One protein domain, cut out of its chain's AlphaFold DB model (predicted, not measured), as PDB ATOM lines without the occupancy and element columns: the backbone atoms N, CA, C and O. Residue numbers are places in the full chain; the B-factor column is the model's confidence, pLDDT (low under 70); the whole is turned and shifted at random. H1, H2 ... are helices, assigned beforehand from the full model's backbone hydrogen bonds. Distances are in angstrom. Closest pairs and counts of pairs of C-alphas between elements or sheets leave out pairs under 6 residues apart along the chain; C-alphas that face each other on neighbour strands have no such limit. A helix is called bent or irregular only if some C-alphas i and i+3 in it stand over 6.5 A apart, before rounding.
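What this domain is: This is residues 11 to 153 of the 153 residues of an uncharacterized protein of Euryarchaeota archaeon TMED192 (UniProt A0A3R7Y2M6). H3, H4 and H6 pack side by side, and the helical hairpin of H1 and H2 packs on them through H1, making an elongated up-and-down bundle of five helices, each running against the one before it. Short H5 is near H6 at one end, and H7 slants off H3 towards the other. The printed part has 143 residues, with seven named helices, H1 to H7 in order, and no named strand: all helix. It is compact, with a radius of gyration of the C-alphas of 15.7 A and spans of 46 by 29 by 28 A.

Where its parts are: H3, the longest, covers residues 59 to 84, 36.7 A. H2 covers residues 32 to 55, 34.9 A, and H1 residues 11 to 29, from C-alpha 11 at (-48.447, 12.261, -5.460). H4 is residues 92 to 111, H5 113 to 117, H6 120 to 139, and H7 141 to 152, ending at C-alpha 152 (-39.031, 48.822, -20.793). H4 is only just irregular, C-alphas 102 and 105 being 6.8 A apart; H6 is irregular, C-alphas 132 and 135 being 7.1 A apart.

How they stand to each other: The hub, H3, touches H6, closest at the C-alphas of Met 62 and Gly 129, 4.1 A. H3 and H4 form a hairpin, closest at the C-alphas of Ser 73 and Pro 102, 4.6 A. H1 touches H6 at a shallow tilt of 24 degrees, the closest C-alphas being Thr 20 and Pro 135, 4.9 A. H7 touches H3 at a steep tilt of 49 degrees, the closest C-alphas being Ile 78 and Ala 144, 5.6 A. Every O i to N i+4 pair is within hydrogen-bond range in H2, H3 and H7, against 11 of 15 in H1, 10 of 16 in H4, 13 of 16 in H6 and 0 of 1 in H5, where 2 of 2 O i to N i+3 pairs are.

The domain as a whole: The C-alphas farthest apart, Val 120 and Val 153, are 48.7 A apart. The printed part has no cut and no long link. Residues 11 to 14, 27 to 28, 30 and 153 have pLDDT under 70.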
ATOM      1  N   GLY A  11     -47.813  11.015  -5.900       63.09
ATOM      2  CA  GLY A  11     -48.447  12.261  -5.460       63.09
ATOM      3  C   GLY A  11     -47.717  13.539  -5.892       63.09
ATOM      4  O   GLY A  11     -48.366  14.556  -6.087       63.09
ATOM      5  N   VAL A  12     -46.398  13.486  -6.091       65.44
ATOM      6  CA  VAL A  12     -45.586  14.608  -6.587       65.44
ATOM      7  C   VAL A  12     -45.701  14.765  -8.105       65.44
ATOM      8  O   VAL A  12     -45.771  15.882  -8.603       65.44
ATOM      9  N   ILE A  13     -45.750  13.654  -8.842       69.19
ATOM     10  CA  ILE A  13     -45.988  13.676 -10.294       69.19
ATOM     11  C   ILE A  13     -47.403  14.192 -10.583       69.19
ATOM     12  O   ILE A  13     -47.606  15.028 -11.457       69.19
ATOM     13  N   LEU A  14     -48.390  13.722  -9.818       68.56
ATOM     14  CA  LEU A  14     -49.777  14.159  -9.957       68.56
ATOM     15  C   LEU A  14     -49.951  15.631  -9.566       68.56
ATOM     16  O   LEU A  14     -50.677  16.353 -10.246       68.56
ATOM     17  N   SER A  15     -49.266  16.092  -8.513       74.00
ATOM     18  CA  SER A  15     -49.331  17.497  -8.107       74.00
ATOM     19  C   SER A  15     -48.578  18.433  -9.049       74.00
ATOM     20  O   SER A  15     -48.936  19.604  -9.105       74.00
ATOM     21  N   SER A  16     -47.583  17.956  -9.809       80.06
ATOM     22  CA  SER A  16     -46.934  18.764 -10.847       80.06
ATOM     23  C   SER A  16     -47.726  18.785 -12.159       80.06
ATOM     24  O   SER A  16     -47.791  19.817 -12.817       80.06
ATOM     25  N   ALA A  17     -48.404  17.697 -12.526       82.62
ATOM     26  CA  ALA A  17     -49.148  17.629 -13.783       82.62
ATOM     27  C   ALA A  17     -50.303  18.645 -13.864       82.62
ATOM     28  O   ALA A  17     -50.452  19.318 -14.881       82.62
ATOM     29  N   ALA A  18     -51.101  18.783 -12.799       84.81
ATOM     30  CA  ALA A  18     -52.277  19.658 -12.789       84.81
ATOM     31  C   ALA A  18     -51.961  21.140 -13.097       84.81
ATOM     32  O   ALA A  18     -52.516  21.656 -14.069       84.81
ATOM     33  N   PRO A  19     -51.057  21.831 -12.371       86.44
ATOM     34  CA  PRO A  19     -50.698  23.213 -12.690       86.44
ATOM     35  C   PRO A  19     -50.009  23.349 -14.051       86.44
ATOM     36  O   PRO A  19     -50.179  24.368 -14.715       86.44
ATOM     37  N   THR A  20     -49.261  22.341 -14.507       83.75
ATOM     38  CA  THR A  20     -48.647  22.367 -15.841       83.75
ATOM     39  C   THR A  20     -49.702  22.335 -16.945       83.75
ATOM     40  O   THR A  20     -49.669  23.163 -17.850       83.75
ATOM     41  N   VAL A  21     -50.671  21.422 -16.854       83.94
ATOM     42  CA  VAL A  21     -51.756  21.298 -17.838       83.94
ATOM     43  C   VAL A  21     -52.669  22.522 -17.804       83.94
ATOM     44  O   VAL A  21     -52.982  23.077 -18.854       83.94
ATOM     45  N   LEU A  22     -53.052  22.982 -16.610       85.69
ATOM     46  CA  LEU A  22     -53.909  24.158 -16.459       85.69
ATOM     47  C   LEU A  22     -53.256  25.422 -17.026       85.69
ATOM     48  O   LEU A  22     -53.956  26.201 -17.657       85.69
ATOM     49  N   PHE A  23     -51.936  25.597 -16.892       83.69
ATOM     50  CA  PHE A  23     -51.233  26.734 -17.499       83.69
ATOM     51  C   PHE A  23     -51.344  26.731 -19.029       83.69
ATOM     52  O   PHE A  23     -51.613  27.760 -19.644       83.69
ATOM     53  N   VAL A  24     -51.159  25.558 -19.642       78.19
ATOM     54  CA  VAL A  24     -51.238  25.388 -21.100       78.19
ATOM     55  C   VAL A  24     -52.660  25.648 -21.614       78.19
ATOM     56  O   VAL A  24     -52.831  26.191 -22.705       78.19
ATOM     57  N   ILE A  25     -53.688  25.280 -20.843       80.12
ATOM     58  CA  ILE A  25     -55.095  25.509 -21.210       80.12
ATOM     59  C   ILE A  25     -55.487  26.974 -20.996       80.12
ATOM     60  O   ILE A  25     -56.057  27.572 -21.904       80.12
ATOM     61  N   LEU A  26     -55.149  27.549 -19.836       77.38
ATOM     62  CA  LEU A  26     -55.486  28.917 -19.431       77.38
ATOM     63  C   LEU A  26     -55.201  29.935 -20.535       77.38
ATOM     64  O   LEU A  26     -56.063  30.727 -20.896       77.38
ATOM     65  N   PHE A  27     -54.005  29.901 -21.112       66.88
ATOM     66  CA  PHE A  27     -53.616  30.889 -22.115       66.88
ATOM     67  C   PHE A  27     -54.216  30.641 -23.502       66.88
ATOM     68  O   PHE A  27     -54.261  31.559 -24.316       66.88
ATOM     69  N   ASN A  28     -54.700  29.427 -23.785       66.56
ATOM     70  CA  ASN A  28     -55.446  29.169 -25.016       66.56
ATOM     71  C   ASN A  28     -56.879  29.708 -24.942       66.56
ATOM     72  O   ASN A  28     -57.439  30.061 -25.978       66.56
ATOM     73  N   THR A  29     -57.478  29.743 -23.751       70.56
ATOM     74  CA  THR A  29     -58.866  30.188 -23.561       70.56
ATOM     75  C   THR A  29     -58.976  31.630 -23.074       70.56
ATOM     76  O   THR A  29     -60.000  32.256 -23.326       70.56
ATOM     77  N   GLY A  30     -57.946  32.159 -22.404       65.69
ATOM     78  CA  GLY A  30     -57.981  33.476 -21.762       65.69
ATOM     79  C   GLY A  30     -59.015  33.568 -20.636       65.69
ATOM     80  O   GLY A  30     -59.505  34.653 -20.349       65.69
ATOM     81  N   ASP A  31     -59.398  32.429 -20.059       77.06
ATOM     82  CA  ASP A  31     -60.498  32.322 -19.102       77.06
ATOM     83  C   ASP A  31     -60.010  32.574 -17.666       77.06
ATOM     84  O   ASP A  31     -59.168  31.842 -17.136       77.06
ATOM     85  N   ASP A  32     -60.561  33.605 -17.028       76.06
ATOM     86  CA  ASP A  32     -60.217  34.009 -15.664       76.06
ATOM     87  C   ASP A  32     -60.518  32.909 -14.627       76.06
ATOM     88  O   ASP A  32     -59.779  32.761 -13.644       76.06
ATOM     89  N   ASP A  33     -61.536  32.070 -14.853       80.94
ATOM     90  CA  ASP A  33     -61.853  30.950 -13.956       80.94
ATOM     91  C   ASP A  33     -60.749  29.880 -14.005       80.94
ATOM     92  O   ASP A  33     -60.344  29.314 -12.978       80.94
ATOM     93  N   LEU A  34     -60.183  29.650 -15.194       83.44
ATOM     94  CA  LEU A  34     -59.012  28.793 -15.374       83.44
ATOM     95  C   LEU A  34     -57.764  29.399 -14.719       83.44
ATOM     96  O   LEU A  34     -56.918  28.641 -14.233       83.44
ATOM     97  N   ALA A  35     -57.658  30.730 -14.634       82.00
ATOM     98  CA  ALA A  35     -56.546  31.401 -13.957       82.00
ATOM     99  C   ALA A  35     -56.597  31.143 -12.449       82.00
ATOM    100  O   ALA A  35     -55.586  30.778 -11.837       82.00
ATOM    101  N   GLY A  36     -57.793  31.252 -11.862       85.12
ATOM    102  CA  GLY A  36     -58.042  30.925 -10.460       85.12
ATOM    103  C   GLY A  36     -57.745  29.457 -10.142       85.12
ATOM    104  O   GLY A  36     -57.042  29.159  -9.170       85.12
ATOM    105  N   LEU A  37     -58.209  28.533 -10.991       87.44
ATOM    106  CA  LEU A  37     -57.927  27.099 -10.855       87.44
ATOM    107  C   LEU A  37     -56.433  26.787 -10.980       87.44
ATOM    108  O   LEU A  37     -55.895  26.005 -10.188       87.44
ATOM    109  N   TRP A  38     -55.745  27.415 -11.936       89.62
ATOM    110  CA  TRP A  38     -54.303  27.278 -12.090       89.62
ATOM    111  C   TRP A  38     -53.565  27.746 -10.830       89.62
ATOM    112  O   TRP A  38     -52.783  26.977 -10.266       89.62
ATOM    113  N   ALA A  39     -53.872  28.944 -10.327       87.06
ATOM    114  CA  ALA A  39     -53.251  29.492  -9.122       87.06
ATOM    115  C   ALA A  39     -53.498  28.609  -7.884       87.06
ATOM    116  O   ALA A  39     -52.567  28.329  -7.124       87.06
ATOM    117  N   ALA A  40     -54.722  28.099  -7.709       88.88
ATOM    118  CA  ALA A  40     -55.055  27.174  -6.626       88.88
ATOM    119  C   ALA A  40     -54.266  25.856  -6.733       88.88
ATOM    120  O   ALA A  40     -53.696  25.384  -5.746       88.88
ATOM    121  N   SER A  41     -54.174  25.284  -7.936       89.88
ATOM    122  CA  SER A  41     -53.393  24.066  -8.176       89.88
ATOM    123  C   SER A  41     -51.896  24.275  -7.924       89.88
ATOM    124  O   SER A  41     -51.244  23.404  -7.346       89.88
ATOM    125  N   LEU A  42     -51.363  25.453  -8.267       89.62
ATOM    126  CA  LEU A  42     -49.975  25.824  -8.012       89.62
ATOM    127  C   LEU A  42     -49.713  25.986  -6.507       89.62
ATOM    128  O   LEU A  42     -48.687  25.519  -6.018       89.62
ATOM    129  N   ALA A  43     -50.643  26.570  -5.748       88.12
ATOM    130  CA  ALA A  43     -50.529  26.679  -4.292       88.12
ATOM    131  C   ALA A  43     -50.508  25.298  -3.609       88.12
ATOM    132  O   ALA A  43     -49.657  25.032  -2.756       88.12
ATOM    133  N   ILE A  44     -51.397  24.391  -4.031       88.50
ATOM    134  CA  ILE A  44     -51.416  22.995  -3.566       88.50
ATOM    135  C   ILE A  44     -50.092  22.302  -3.914       88.50
ATOM    136  O   ILE A  44     -49.485  21.645  -3.063       88.50
ATOM    137  N   TYR A  45     -49.611  22.482  -5.143       89.56
ATOM    138  CA  TYR A  45     -48.318  21.973  -5.586       89.56
ATOM    139  C   TYR A  45     -47.165  22.481  -4.703       89.56
ATOM    140  O   TYR A  45     -46.366  21.672  -4.230       89.56
ATOM    141  N   VAL A  46     -47.107  23.785  -4.408       87.94
ATOM    142  CA  VAL A  46     -46.070  24.387  -3.551       87.94
ATOM    143  C   VAL A  46     -46.095  23.789  -2.145       87.94
ATOM    144  O   VAL A  46     -45.037  23.479  -1.596       87.94
ATOM    145  N   PHE A  47     -47.276  23.546  -1.574       86.12
ATOM    146  CA  PHE A  47     -47.391  22.869  -0.282       86.12
ATOM    147  C   PHE A  47     -46.758  21.465  -0.313       86.12
ATOM    148  O   PHE A  47     -45.959  21.116   0.564       86.12
ATOM    149  N   PHE A  48     -47.048  20.669  -1.348       84.19
ATOM    150  CA  PHE A  48     -46.436  19.347  -1.519       84.19
ATOM    151  C   PHE A  48     -44.934  19.417  -1.802       84.19
ATOM    152  O   PHE A  48     -44.188  18.586  -1.283       84.19
ATOM    153  N   LEU A  49     -44.477  20.408  -2.569       86.44
ATOM    154  CA  LEU A  49     -43.061  20.654  -2.827       86.44
ATOM    155  C   LEU A  49     -42.308  20.949  -1.525       86.44
ATOM    156  O   LEU A  49     -41.281  20.326  -1.261       86.44
ATOM    157  N   ILE A  50     -42.825  21.848  -0.684       86.50
ATOM    158  CA  ILE A  50     -42.211  22.181   0.611       86.50
ATOM    159  C   ILE A  50     -42.145  20.936   1.494       86.50
ATOM    160  O   ILE A  50     -41.087  20.627   2.046       86.50
ATOM    161  N   LYS A  51     -43.244  20.177   1.574       83.56
ATOM    162  CA  LYS A  51     -43.281  18.908   2.307       83.56
ATOM    163  C   LYS A  51     -42.203  17.949   1.789       83.56
ATOM    164  O   LYS A  51     -41.435  17.396   2.573       83.56
ATOM    165  N   GLN A  52     -42.089  17.793   0.476       82.19
ATOM    166  CA  GLN A  52     -41.088  16.931  -0.144       82.19
ATOM    167  C   GLN A  52     -39.653  17.369   0.194       82.19
ATOM    168  O   GLN A  52     -38.825  16.534   0.551       82.19
ATOM    169  N   LEU A  53     -39.362  18.669   0.114       84.25
ATOM    170  CA  LEU A  53     -38.043  19.230   0.415       84.25
ATOM    171  C   LEU A  53     -37.671  19.129   1.900       84.25
ATOM    172  O   LEU A  53     -36.485  19.042   2.224       84.25
ATOM    173  N   TYR A  54     -38.665  19.142   2.790       83.31
ATOM    174  CA  TYR A  54     -38.459  19.035   4.232       83.31
ATOM    175  C   TYR A  54     -38.170  17.597   4.679       83.31
ATOM    176  O   TYR A  54     -37.290  17.384   5.511       83.31
ATOM    177  N   TYR A  55     -38.887  16.612   4.125       77.81
ATOM    178  CA  TYR A  55     -38.859  15.229   4.622       77.81
ATOM    179  C   TYR A  55     -37.949  14.266   3.844       77.81
ATOM    180  O   TYR A  55     -37.697  13.172   4.344       77.81
ATOM    181  N   LYS A  56     -37.460  14.612   2.642       74.31
ATOM    182  CA  LYS A  56     -36.577  13.720   1.866       74.31
ATOM    183  C   LYS A  56     -35.091  14.053   2.006       74.31
ATOM    184  O   LYS A  56     -34.665  15.204   1.884       74.31
ATOM    185  N   ASP A  57     -34.295  12.992   2.126       74.31
ATOM    186  CA  ASP A  57     -32.849  13.027   1.908       74.31
ATOM    187  C   ASP A  57     -32.523  13.532   0.490       74.31
ATOM    188  O   ASP A  57     -33.310  13.376  -0.442       74.31
ATOM    189  N   GLY A  58     -31.360  14.164   0.306       79.12
ATOM    190  CA  GLY A  58     -30.956  14.680  -1.010       79.12
ATOM    191  C   GLY A  58     -31.586  16.025  -1.399       79.12
ATOM    192  O   GLY A  58     -31.478  16.441  -2.554       79.12
ATOM    193  N   ARG A  59     -32.178  16.763  -0.443       86.31
ATOM    194  CA  ARG A  59     -32.790  18.094  -0.656       86.31
ATOM    195  C   ARG A  59     -31.936  19.070  -1.457       86.31
ATOM    196  O   ARG A  59     -32.457  19.805  -2.284       86.31
ATOM    197  N   ARG A  60     -30.618  19.060  -1.240       87.75
ATOM    198  CA  ARG A  60     -29.683  19.950  -1.936       87.75
ATOM    199  C   ARG A  60     -29.646  19.656  -3.434       87.75
ATOM    200  O   ARG A  60     -29.650  20.589  -4.224       87.75
ATOM    201  N   LEU A  61     -29.639  18.379  -3.812       88.19
ATOM    202  CA  LEU A  61     -29.643  17.953  -5.210       88.19
ATOM    203  C   LEU A  61     -31.001  18.214  -5.865       88.19
ATOM    204  O   LEU A  61     -31.046  18.737  -6.975       88.19
ATOM    205  N   MET A  62     -32.103  17.945  -5.154       88.81
ATOM    206  CA  MET A  62     -33.448  18.313  -5.621       88.81
ATOM    207  C   MET A  62     -33.559  19.822  -5.880       88.81
ATOM    208  O   MET A  62     -34.005  20.224  -6.950       88.81
ATOM    209  N   LEU A  63     -33.113  20.654  -4.932       89.75
ATOM    210  CA  LEU A  63     -33.117  22.115  -5.058       89.75
ATOM    211  C   LEU A  63     -32.196  22.612  -6.165       89.75
ATOM    212  O   LEU A  63     -32.568  23.532  -6.883       89.75
ATOM    213  N   MET A  64     -31.014  22.012  -6.320       89.88
ATOM    214  CA  MET A  64     -30.100  22.350  -7.410       89.88
ATOM    215  C   MET A  64     -30.769  22.096  -8.758       89.88
ATOM    216  O   MET A  64     -30.784  22.978  -9.610       89.88
ATOM    217  N   SER A  65     -31.389  20.927  -8.909       89.88
ATOM    218  CA  SER A  65     -32.109  20.564 -10.120       89.88
ATOM    219  C   SER A  65     -33.281  21.510 -10.408       89.88
ATOM    220  O   SER A  65     -33.465  21.984 -11.533       89.88
ATOM    221  N   LEU A  66     -34.074  21.795  -9.378       91.62
ATOM    222  CA  LEU A  66     -35.231  22.672  -9.471       91.62
ATOM    223  C   LEU A  66     -34.817  24.100  -9.836       91.62
ATOM    224  O   LEU A  66     -35.369  24.687 -10.765       91.62
ATOM    225  N   GLY A  67     -33.814  24.632  -9.138       92.19
ATOM    226  CA  GLY A  67     -33.292  25.978  -9.345       92.19
ATOM    227  C   GLY A  67     -32.662  26.154 -10.722       92.19
ATOM    228  O   GLY A  67     -32.958  27.134 -11.394       92.19
ATOM    229  N   GLN A  68     -31.859  25.190 -11.184       92.81
ATOM    230  CA  GLN A  68     -31.294  25.225 -12.536       92.81
ATOM    231  C   GLN A  68     -32.399  25.288 -13.590       92.81
ATOM    232  O   GLN A  68     -32.388  26.187 -14.426       92.81
ATOM    233  N   SER A  69     -33.386  24.392 -13.506       94.31
ATOM    234  CA  SER A  69     -34.512  24.379 -14.445       94.31
ATOM    235  C   SER A  69     -35.262  25.715 -14.453       94.31
ATOM    236  O   SER A  69     -35.503  26.271 -15.519       94.31
ATOM    237  N   ALA A  70     -35.569  26.262 -13.270       93.56
ATOM    238  CA  ALA A  70     -36.279  27.531 -13.132       93.56
ATOM    239  C   ALA A  70     -35.485  28.715 -13.709       93.56
ATOM    240  O   ALA A  70     -36.045  29.522 -14.443       93.56
ATOM    241  N   ILE A  71     -34.179  28.798 -13.437       95.19
ATOM    242  CA  ILE A  71     -33.316  29.868 -13.960       95.19
ATOM    243  C   ILE A  71     -33.239  29.803 -15.489       95.19
ATOM    244  O   ILE A  71     -33.434  30.819 -16.154       95.19
ATOM    245  N   PHE A  72     -32.999  28.619 -16.064       94.31
ATOM    246  CA  PHE A  72     -32.984  28.460 -17.521       94.31
ATOM    247  C   PHE A  72     -34.331  28.836 -18.134       94.31
ATOM    248  O   PHE A  72     -34.384  29.589 -19.101       94.31
ATOM    249  N   SER A  73     -35.416  28.358 -17.534       94.12
ATOM    250  CA  SER A  73     -36.772  28.669 -17.957       94.12
ATOM    251  C   SER A  73     -37.085  30.167 -17.915       94.12
ATOM    252  O   SER A  73     -37.733  30.675 -18.825       94.12
ATOM    253  N   PHE A  74     -36.630  30.883 -16.886       94.19
ATOM    254  CA  PHE A  74     -36.776  32.334 -16.791       94.19
ATOM    255  C   PHE A  74     -36.092  33.041 -17.968       94.19
ATOM    256  O   PHE A  74     -36.715  33.858 -18.638       94.19
ATOM    257  N   PHE A  75     -34.845  32.680 -18.284       94.25
ATOM    258  CA  PHE A  75     -34.139  33.274 -19.425       94.25
ATOM    259  C   PHE A  75     -34.780  32.935 -20.771       94.25
ATOM    260  O   PHE A  75     -34.787  33.779 -21.664       94.25
ATOM    261  N   ILE A  76     -35.343  31.732 -20.907       92.50
ATOM    262  CA  ILE A  76     -36.125  31.347 -22.084       92.50
ATOM    263  C   ILE A  76     -37.319  32.300 -22.244       92.50
ATOM    264  O   ILE A  76     -37.484  32.880 -23.316       92.50
ATOM    265  N   TRP A  77     -38.100  32.533 -21.185       92.38
ATOM    266  CA  TRP A  77     -39.216  33.488 -21.217       92.38
ATOM    267  C   TRP A  77     -38.777  34.908 -21.585       92.38
ATOM    268  O   TRP A  77     -39.356  35.497 -22.495       92.38
ATOM    269  N   ILE A  78     -37.722  35.429 -20.948       92.69
ATOM    270  CA  ILE A  78     -37.171  36.760 -21.254       92.69
ATOM    271  C   ILE A  78     -36.779  36.876 -22.730       92.69
ATOM    272  O   ILE A  78     -37.147  37.843 -23.394       92.69
ATOM    273  N   ALA A  79     -36.062  35.883 -23.266       91.31
ATOM    274  CA  ALA A  79     -35.663  35.880 -24.668       91.31
ATOM    275  C   ALA A  79     -36.881  35.916 -25.602       91.31
ATOM    276  O   ALA A  79     -36.882  36.657 -26.583       91.31
ATOM    277  N   TYR A  80     -37.940  35.167 -25.285       88.56
ATOM    278  CA  TYR A  80     -39.163  35.182 -26.081       88.56
ATOM    279  C   TYR A  80     -39.926  36.504 -25.984       88.56
ATOM    280  O   TYR A  80     -40.421  36.972 -27.007       88.56
ATOM    281  N   PHE A  81     -39.972  37.147 -24.819       89.31
ATOM    282  CA  PHE A  81     -40.600  38.467 -24.688       89.31
ATOM    283  C   PHE A  81     -39.849  39.540 -25.472       89.31
ATOM    284  O   PHE A  81     -40.471  40.379 -26.118       89.31
ATOM    285  N   LEU A  82     -38.516  39.474 -25.503       88.81
ATOM    286  CA  LEU A  82     -37.701  40.367 -26.328       88.81
ATOM    287  C   LEU A  82     -37.928  40.162 -27.834       88.81
ATOM    288  O   LEU A  82     -37.871  41.124 -28.595       88.81
ATOM    289  N   LEU A  83     -38.164  38.922 -28.273       88.81
ATOM    290  CA  LEU A  83     -38.330  38.589 -29.692       88.81
ATOM    291  C   LEU A  83     -39.758  38.794 -30.206       88.81
ATOM    292  O   LEU A  83     -39.940  39.154 -31.367       88.81
ATOM    293  N   PHE A  84     -40.760  38.527 -29.371       86.62
ATOM    294  CA  PHE A  84     -42.162  38.437 -29.790       86.62
ATOM    295  C   PHE A  84     -43.093  39.382 -29.027       86.62
ATOM    296  O   PHE A  84     -44.296  39.363 -29.270       86.62
ATOM    297  N   GLY A  85     -42.569  40.207 -28.121       85.25
ATOM    298  CA  GLY A  85     -43.373  41.122 -27.315       85.25
ATOM    299  C   GLY A  85     -44.149  40.412 -26.207       85.25
ATOM    300  O   GLY A  85     -43.780  39.316 -25.771       85.25
ATOM    301  N   HIS A  86     -45.219  41.052 -25.735       83.44
ATOM    302  CA  HIS A  86     -45.968  40.574 -24.580       83.44
ATOM    303  C   HIS A  86     -46.650  39.224 -24.884       83.44
ATOM    304  O   HIS A  86     -47.294  39.092 -25.923       83.44
ATOM    305  N   PRO A  87     -46.596  38.222 -23.982       76.88
ATOM    306  CA  PRO A  87     -47.216  36.908 -24.202       76.88
ATOM    307  C   PRO A  87     -48.728  36.939 -24.447       76.88
ATOM    308  O   PRO A  87     -49.269  35.983 -24.993       76.88
ATOM    309  N   TRP A  88     -49.403  38.020 -24.049       74.81
ATOM    310  CA  TRP A  88     -50.839  38.214 -24.260       74.81
ATOM    311  C   TRP A  88     -51.162  38.597 -25.709       74.81
ATOM    312  O   TRP A  88     -52.287  38.394 -26.153       74.81
ATOM    313  N   ASP A  89     -50.173  39.099 -26.452       80.38
ATOM    314  CA  ASP A  89     -50.317  39.492 -27.856       80.38
ATOM    315  C   ASP A  89     -49.991  38.335 -28.814       80.38
ATOM    316  O   ASP A  89     -50.143  38.452 -30.033       80.38
ATOM    317  N   TRP A  90     -49.513  37.203 -28.291       80.38
ATOM    318  CA  TRP A  90     -49.121  36.066 -29.114       80.38
ATOM    319  C   TRP A  90     -50.344  35.339 -29.668       80.38
ATOM    320  O   TRP A  90     -51.309  35.054 -28.962       80.38
ATOM    321  N   HIS A  91     -50.278  34.943 -30.939       78.56
ATOM    322  CA  HIS A  91     -51.281  34.047 -31.507       78.56
ATOM    323  C   HIS A  91     -51.256  32.685 -30.793       78.56
ATOM    324  O   HIS A  91     -50.185  32.169 -30.466       78.56
ATOM    325  N   SER A  92     -52.421  32.059 -30.607       70.56
ATOM    326  CA  SER A  92     -52.588  30.830 -29.805       70.56
ATOM    327  C   SER A  92     -51.610  29.699 -30.166       70.56
ATOM    328  O   SER A  92     -51.004  29.089 -29.286       70.56
ATOM    329  N   GLY A  93     -51.375  29.455 -31.459       73.12
ATOM    330  CA  GLY A  93     -50.417  28.437 -31.915       73.12
ATOM    331  C   GLY A  93     -48.954  28.769 -31.592       73.12
ATOM    332  O   GLY A  93     -48.180  27.884 -31.228       73.12
ATOM    333  N   GLN A  94     -48.583  30.047 -31.680       73.62
ATOM    334  CA  GLN A  94     -47.251  30.529 -31.316       73.62
ATOM    335  C   GLN A  94     -47.044  30.445 -29.802       73.62
ATOM    336  O   GLN A  94     -45.995  29.986 -29.353       73.62
ATOM    337  N   PHE A  95     -48.063  30.800 -29.019       73.75
ATOM    338  CA  PHE A  95     -48.018  30.688 -27.568       73.75
ATOM    339  C   PHE A  95     -47.862  29.238 -27.111       73.75
ATOM    340  O   PHE A  95     -46.986  28.960 -26.293       73.75
ATOM    341  N   LEU A  96     -48.652  28.303 -27.651       76.25
ATOM    342  CA  LEU A  96     -48.542  26.877 -27.319       76.25
ATOM    343  C   LEU A  96     -47.123  26.356 -27.576       76.25
ATOM    344  O   LEU A  96     -46.537  25.692 -26.725       76.25
ATOM    345  N   LEU A  97     -46.555  26.678 -28.741       79.69
ATOM    346  CA  LEU A  97     -45.207  26.248 -29.089       79.69
ATOM    347  C   LEU A  97     -44.170  26.845 -28.132       79.69
ATOM    348  O   LEU A  97     -43.309  26.119 -27.639       79.69
ATOM    349  N   ILE A  98     -44.266  28.147 -27.848       81.06
ATOM    350  CA  ILE A  98     -43.306  28.838 -26.984       81.06
ATOM    351  C   ILE A  98     -43.416  28.357 -25.538       81.06
ATOM    352  O   ILE A  98     -42.390  28.130 -24.913       81.06
ATOM    353  N   SER A  99     -44.617  28.124 -25.013       79.62
ATOM    354  CA  SER A  99     -44.818  27.689 -23.623       79.62
ATOM    355  C   SER A  99     -44.313  26.267 -23.339       79.62
ATOM    356  O   SER A  99     -44.021  25.946 -22.189       79.62
ATOM    357  N   LEU A 100     -44.088  25.439 -24.364       84.62
ATOM    358  CA  LEU A 100     -43.411  24.143 -24.211       84.62
ATOM    359  C   LEU A 100     -41.882  24.264 -24.093       84.62
ATOM    360  O   LEU A 100     -41.242  23.400 -23.496       84.62
ATOM    361  N   LEU A 101     -41.274  25.322 -24.629       87.38
ATOM    362  CA  LEU A 101     -39.814  25.497 -24.653       87.38
ATOM    363  C   LEU A 101     -39.203  25.688 -23.249       87.38
ATOM    364  O   LEU A 101     -38.170  25.076 -22.970       87.38
ATOM    365  N   PRO A 102     -39.841  26.417 -22.315       86.94
ATOM    366  CA  PRO A 102     -39.459  26.457 -20.907       86.94
ATOM    367  C   PRO A 102     -39.447  25.090 -20.204       86.94
ATOM    368  O   PRO A 102     -38.845  24.966 -19.141       86.94
ATOM    369  N   LEU A 103     -40.068  24.051 -20.779       87.88
ATOM    370  CA  LEU A 103     -40.021  22.679 -20.257       87.88
ATOM    371  C   LEU A 103     -38.794  21.892 -20.742       87.88
ATOM    372  O   LEU A 103     -38.507  20.824 -20.208       87.88
ATOM    373  N   ILE A 104     -38.025  22.410 -21.705       88.56
ATOM    374  CA  ILE A 104     -36.804  21.755 -22.198       88.56
ATOM    375  C   ILE A 104     -35.782  21.503 -21.073       88.56
ATOM    376  O   ILE A 104     -35.284  20.377 -20.996       88.56
ATOM    377  N   PRO A 105     -35.455  22.468 -20.185       87.94
ATOM    378  CA  PRO A 105     -34.475  22.249 -19.121       87.94
ATOM    379  C   PRO A 105     -34.774  21.026 -18.231       87.94
ATOM    380  O   PRO A 105     -33.893  20.163 -18.118       87.94
ATOM    381  N   PRO A 106     -35.987  20.861 -17.656       88.69
ATOM    382  CA  PRO A 106     -36.283  19.651 -16.899       88.69
ATOM    383  C   PRO A 106     -36.286  18.380 -17.758       88.69
ATOM    384  O   PRO A 106     -35.822  17.340 -17.287       88.69
ATOM    385  N   THR A 107     -36.726  18.429 -19.021       86.69
ATOM    386  CA  THR A 107     -36.694  17.258 -19.921       86.69
ATOM    387  C   THR A 107     -35.265  16.798 -20.234       86.69
ATOM    388  O   THR A 107     -34.982  15.595 -20.199       86.69
ATOM    389  N   ILE A 108     -34.338  17.729 -20.482       87.31
ATOM    390  CA  ILE A 108     -32.916  17.410 -20.686       87.31
ATOM    391  C   ILE A 108     -32.343  16.767 -19.426       87.31
ATOM    392  O   ILE A 108     -31.663  15.748 -19.504       87.31
ATOM    393  N   MET A 109     -32.647  17.306 -18.245       84.44
ATOM    394  CA  MET A 109     -32.154  16.720 -16.998       84.44
ATOM    395  C   MET A 109     -32.694  15.319 -16.741       84.44
ATOM    396  O   MET A 109     -31.951  14.478 -16.244       84.44
ATOM    397  N   LEU A 110     -33.940  15.026 -17.115       85.19
ATOM    398  CA  LEU A 110     -34.492  13.674 -16.999       85.19
ATOM    399  C   LEU A 110     -33.807  12.661 -17.929       85.19
ATOM    400  O   LEU A 110     -33.657  11.498 -17.549       85.19
ATOM    401  N   SER A 111     -33.385  13.103 -19.114       82.06
ATOM    402  CA  SER A 111     -32.790  12.267 -20.169       82.06
ATOM    403  C   SER A 111     -31.258  12.267 -20.191       82.06
ATOM    404  O   SER A 111     -30.660  11.523 -20.961       82.06
ATOM    405  N   SER A 112     -30.606  13.069 -19.348       82.00
ATOM    406  CA  SER A 112     -29.156  13.258 -19.389       82.00
ATOM    407  C   SER A 112     -28.378  12.036 -18.899       82.00
ATOM    408  O   SER A 112     -28.453  11.653 -17.727       82.00
ATOM    409  N   ASP A 113     -27.512  11.506 -19.766       77.19
ATOM    410  CA  ASP A 113     -26.523  10.478 -19.422       77.19
ATOM    411  C   ASP A 113     -25.481  10.964 -18.407       77.19
ATOM    412  O   ASP A 113     -24.821  10.160 -17.749       77.19
ATOM    413  N   GLN A 114     -25.354  12.279 -18.195       72.38
ATOM    414  CA  GLN A 114     -24.469  12.815 -17.156       72.38
ATOM    415  C   GLN A 114     -24.905  12.393 -15.746       72.38
ATOM    416  O   GLN A 114     -24.082  12.378 -14.828       72.38
ATOM    417  N   LEU A 115     -26.167  11.980 -15.579       72.12
ATOM    418  CA  LEU A 115     -26.677  11.409 -14.337       72.12
ATOM    419  C   LEU A 115     -26.067  10.042 -13.989       72.12
ATOM    420  O   LEU A 115     -26.178   9.626 -12.838       72.12
ATOM    421  N   GLN A 116     -25.405   9.360 -14.933       74.31
ATOM    422  CA  GLN A 116     -24.729   8.077 -14.690       74.31
ATOM    423  C   GLN A 116     -23.485   8.213 -13.791       74.31
ATOM    424  O   GLN A 116     -22.978   7.216 -13.287       74.31
ATOM    425  N   ARG A 117     -22.986   9.441 -13.576       81.75
ATOM    426  CA  ARG A 117     -21.836   9.721 -12.694       81.75
ATOM    427  C   ARG A 117     -22.203   9.790 -11.209       81.75
ATOM    428  O   ARG A 117     -21.306   9.843 -10.374       81.75
ATOM    429  N   PHE A 118     -23.493   9.832 -10.892       81.50
ATOM    430  CA  PHE A 118     -24.008   9.944  -9.532       81.50
ATOM    431  C   PHE A 118     -24.431   8.576  -8.994       81.50
ATOM    432  O   PHE A 118     -24.735   7.656  -9.755       81.50
ATOM    433  N   SER A 119     -24.467   8.434  -7.669       86.00
ATOM    434  CA  SER A 119     -25.058   7.247  -7.047       86.00
ATOM    435  C   SER A 119     -26.564   7.172  -7.328       86.00
ATOM    436  O   SER A 119     -27.220   8.188  -7.553       86.00
ATOM    437  N   VAL A 120     -27.146   5.970  -7.251       82.38
ATOM    438  CA  VAL A 120     -28.580   5.735  -7.521       82.38
ATOM    439  C   VAL A 120     -29.482   6.710  -6.748       82.38
ATOM    440  O   VAL A 120     -30.374   7.331  -7.327       82.38
ATOM    441  N   ARG A 121     -29.195   6.925  -5.459       81.25
ATOM    442  CA  ARG A 121     -29.944   7.840  -4.585       81.25
ATOM    443  C   ARG A 121     -29.842   9.307  -5.027       81.25
ATOM    444  O   ARG A 121     -30.825  10.055  -4.977       81.25
ATOM    445  N   GLU A 122     -28.662   9.736  -5.460       84.00
ATOM    446  CA  GLU A 122     -28.428  11.093  -5.960       84.00
ATOM    447  C   GLU A 122     -29.130  11.315  -7.304       84.00
ATOM    448  O   GLU A 122     -29.797  12.335  -7.487       84.00
ATOM    449  N   THR A 123     -29.077  10.329  -8.203       83.88
ATOM    450  CA  THR A 123     -29.794  10.343  -9.484       83.88
ATOM    451  C   THR A 123     -31.305  10.447  -9.284       83.88
ATOM    452  O   THR A 123     -31.960  11.248  -9.953       83.88
ATOM    453  N   ILE A 124     -31.874   9.697  -8.336       83.31
ATOM    454  CA  ILE A 124     -33.304   9.777  -7.996       83.31
ATOM    455  C   ILE A 124     -33.659  11.163  -7.448       83.31
ATOM    456  O   ILE A 124     -34.697  11.721  -7.814       83.31
ATOM    457  N   SER A 125     -32.793  11.753  -6.623       85.31
ATOM    458  CA  SER A 125     -32.987  13.106  -6.086       85.31
ATOM    459  C   SER A 125     -32.965  14.163  -7.196       85.31
ATOM    460  O   SER A 125     -33.864  14.999  -7.266       85.31
ATOM    461  N   LEU A 126     -32.001  14.098  -8.116       87.31
ATOM    462  CA  LEU A 126     -31.921  15.002  -9.269       87.31
ATOM    463  C   LEU A 126     -33.148  14.866 -10.180       87.31
ATOM    464  O   LEU A 126     -33.797  15.859 -10.492       87.31
ATOM    465  N   ARG A 127     -33.548  13.639 -10.534       85.81
ATOM    466  CA  ARG A 127     -34.745  13.405 -11.362       85.81
ATOM    467  C   ARG A 127     -36.027  13.877 -10.683       85.81
ATOM    468  O   ARG A 127     -36.881  14.464 -11.337       85.81
ATOM    469  N   THR A 128     -36.147  13.678  -9.371       85.31
ATOM    470  CA  THR A 128     -37.282  14.198  -8.595       85.31
ATOM    471  C   THR A 128     -37.331  15.724  -8.670       85.31
ATOM    472  O   THR A 128     -38.397  16.284  -8.913       85.31
ATOM    473  N   GLY A 129     -36.187  16.400  -8.521       86.44
ATOM    474  CA  GLY A 129     -36.092  17.852  -8.681       86.44
ATOM    475  C   GLY A 129     -36.493  18.336 -10.078       86.44
ATOM    476  O   GLY A 129     -37.137  19.374 -10.190       86.44
ATOM    477  N   ALA A 130     -36.165  17.579 -11.129       88.62
ATOM    478  CA  ALA A 130     -36.516  17.909 -12.511       88.62
ATOM    479  C   ALA A 130     -38.017  17.725 -12.792       88.62
ATOM    480  O   ALA A 130     -38.632  18.553 -13.451       88.62
ATOM    481  N   VAL A 131     -38.651  16.683 -12.246       87.75
ATOM    482  CA  VAL A 131     -40.119  16.529 -12.329       87.75
ATOM    483  C   VAL A 131     -40.831  17.657 -11.584       87.75
ATOM    484  O   VAL A 131     -41.843  18.185 -12.045       87.75
ATOM    485  N   LEU A 132     -40.296  18.045 -10.428       87.75
ATOM    486  CA  LEU A 132     -40.839  19.134  -9.630       87.75
ATOM    487  C   LEU A 132     -40.696  20.491 -10.325       87.75
ATOM    488  O   LEU A 132     -41.510  21.372 -10.079       87.75
ATOM    489  N   SER A 133     -39.721  20.703 -11.203       91.31
ATOM    490  CA  SER A 133     -39.562  22.016 -11.826       91.31
ATOM    491  C   SER A 133     -40.548  22.308 -12.957       91.31
ATOM    492  O   SER A 133     -40.679  23.479 -13.289       91.31
ATOM    493  N   PHE A 134     -41.290  21.337 -13.505       90.38
ATOM    494  CA  PHE A 134     -42.224  21.580 -14.624       90.38
ATOM    495  C   PHE A 134     -43.230  22.724 -14.375       90.38
ATOM    496  O   PHE A 134     -43.282  23.645 -15.194       90.38
ATOM    497  N   PRO A 135     -43.992  22.752 -13.261       90.06
ATOM    498  CA  PRO A 135     -44.930  23.844 -12.991       90.06
ATOM    499  C   PRO A 135     -44.212  25.172 -12.775       90.06
ATOM    500  O   PRO A 135     -44.698  26.221 -13.180       90.06
ATOM    501  N   ILE A 136     -43.037  25.114 -12.144       91.75
ATOM    502  CA  ILE A 136     -42.230  26.287 -11.816       91.75
ATOM    503  C   ILE A 136     -41.695  26.927 -13.093       91.75
ATOM    504  O   ILE A 136     -41.755  28.142 -13.218       91.75
ATOM    505  N   CYS A 137     -41.224  26.130 -14.052       93.19
ATOM    506  CA  CYS A 137     -40.727  26.621 -15.334       93.19
ATOM    507  C   CYS A 137     -41.818  27.393 -16.098       93.19
ATOM    508  O   CYS A 137     -41.599  28.498 -16.590       93.19
ATOM    509  N   LEU A 138     -43.047  26.879 -16.115       89.81
ATOM    510  CA  LEU A 138     -44.169  27.617 -16.700       89.81
ATOM    511  C   LEU A 138     -44.500  28.881 -15.900       89.81
ATOM    512  O   LEU A 138     -44.624  29.961 -16.477       89.81
ATOM    513  N   ALA A 139     -44.542  28.779 -14.570       90.25
ATOM    514  CA  ALA A 139     -44.793  29.918 -13.693       90.25
ATOM    515  C   ALA A 139     -43.726  31.024 -13.804       90.25
ATOM    516  O   ALA A 139     -44.043  32.175 -13.511       90.25
ATOM    517  N   MET A 140     -42.502  30.721 -14.271       91.94
ATOM    518  CA  MET A 140     -41.459  31.726 -14.542       91.94
ATOM    519  C   MET A 140     -41.852  32.744 -15.624       91.94
ATOM    520  O   MET A 140     -41.197  33.779 -15.723       91.94
ATOM    521  N   CYS A 141     -42.935  32.510 -16.372       88.06
ATOM    522  CA  CYS A 141     -43.558  33.512 -17.234       88.06
ATOM    523  C   CYS A 141     -43.885  34.799 -16.456       88.06
ATOM    524  O   CYS A 141     -43.544  35.889 -16.897       88.06
ATOM    525  N   ILE A 142     -44.454  34.684 -15.250       88.69
ATOM    526  CA  ILE A 142     -44.875  35.834 -14.433       88.69
ATOM    527  C   ILE A 142     -43.693  36.724 -14.013       88.69
ATOM    528  O   ILE A 142     -43.711  37.911 -14.333       88.69
ATOM    529  N   PRO A 143     -42.646  36.221 -13.324       89.88
ATOM    530  CA  PRO A 143     -41.499  37.055 -12.984       89.88
ATOM    531  C   PRO A 143     -40.761  37.559 -14.227       89.88
ATOM    532  O   PRO A 143     -40.169  38.633 -14.165       89.88
ATOM    533  N   ALA A 144     -40.800  36.836 -15.354       90.50
ATOM    534  CA  ALA A 144     -40.260  37.340 -16.612       90.50
ATOM    535  C   ALA A 144     -41.066  38.536 -17.150       90.50
ATOM    536  O   ALA A 144     -40.453  39.480 -17.637       90.50
ATOM    537  N   ILE A 145     -42.401  38.538 -17.016       88.81
ATOM    538  CA  ILE A 145     -43.256  39.668 -17.423       88.81
ATOM    539  C   ILE A 145     -42.874  40.886 -16.586       88.81
ATOM    540  O   ILE A 145     -42.507  41.916 -17.138       88.81
ATOM    541  N   VAL A 146     -42.842  40.727 -15.258       89.38
ATOM    542  CA  VAL A 146     -42.478  41.804 -14.324       89.38
ATOM    543  C   VAL A 146     -41.079  42.354 -14.619       89.38
ATOM    544  O   VAL A 146     -40.868  43.564 -14.623       89.38
ATOM    545  N   ALA A 147     -40.105  41.478 -14.885       90.31
ATOM    546  CA  ALA A 147     -38.753  41.903 -15.234       90.31
ATOM    547  C   ALA A 147     -38.723  42.701 -16.546       90.31
ATOM    548  O   ALA A 147     -38.022  43.706 -16.623       90.31
ATOM    549  N   MET A 148     -39.485  42.281 -17.558       90.19
ATOM    550  CA  MET A 148     -39.581  43.003 -18.825       90.19
ATOM    551  C   MET A 148     -40.253  44.364 -18.666       90.19
ATOM    552  O   MET A 148     -39.723  45.337 -19.189       90.19
ATOM    553  N   GLU A 149     -41.339  44.455 -17.897       86.88
ATOM    554  CA  GLU A 149     -42.006  45.730 -17.608       86.88
ATOM    555  C   GLU A 149     -41.032  46.737 -16.987       86.88
ATOM    556  O   GLU A 149     -40.947  47.869 -17.452       86.88
ATOM    557  N   ILE A 150     -40.221  46.307 -16.013       86.94
ATOM    558  CA  ILE A 150     -39.197  47.158 -15.383       86.94
ATOM    559  C   ILE A 150     -38.125  47.609 -16.386       86.94
ATOM    560  O   ILE A 150     -37.637  48.728 -16.287       86.94
ATOM    561  N   LEU A 151     -37.727  46.746 -17.324       80.94
ATOM    562  CA  LEU A 151     -36.669  47.043 -18.299       80.94
ATOM    563  C   LEU A 151     -37.132  47.943 -19.455       80.94
ATOM    564  O   LEU A 151     -36.287  48.507 -20.149       80.94
ATOM    565  N   THR A 152     -38.441  48.035 -19.695       73.12
ATOM    566  CA  THR A 152     -39.031  48.822 -20.793       73.12
ATOM    567  C   THR A 152     -39.585  50.186 -20.372       73.12
ATOM    568  O   THR A 152     -40.000  50.952 -21.243       73.12
ATOM    569  N   VAL A 153     -39.591  50.484 -19.066       59.19
ATOM    570  CA  VAL A 153     -39.909  51.803 -18.480       59.19
ATOM    571  C   VAL A 153     -38.648  52.656 -18.394       59.19
ATOM    572  O   VAL A 153     -38.745  53.860 -18.721       59.19
TER     573      VAL A 153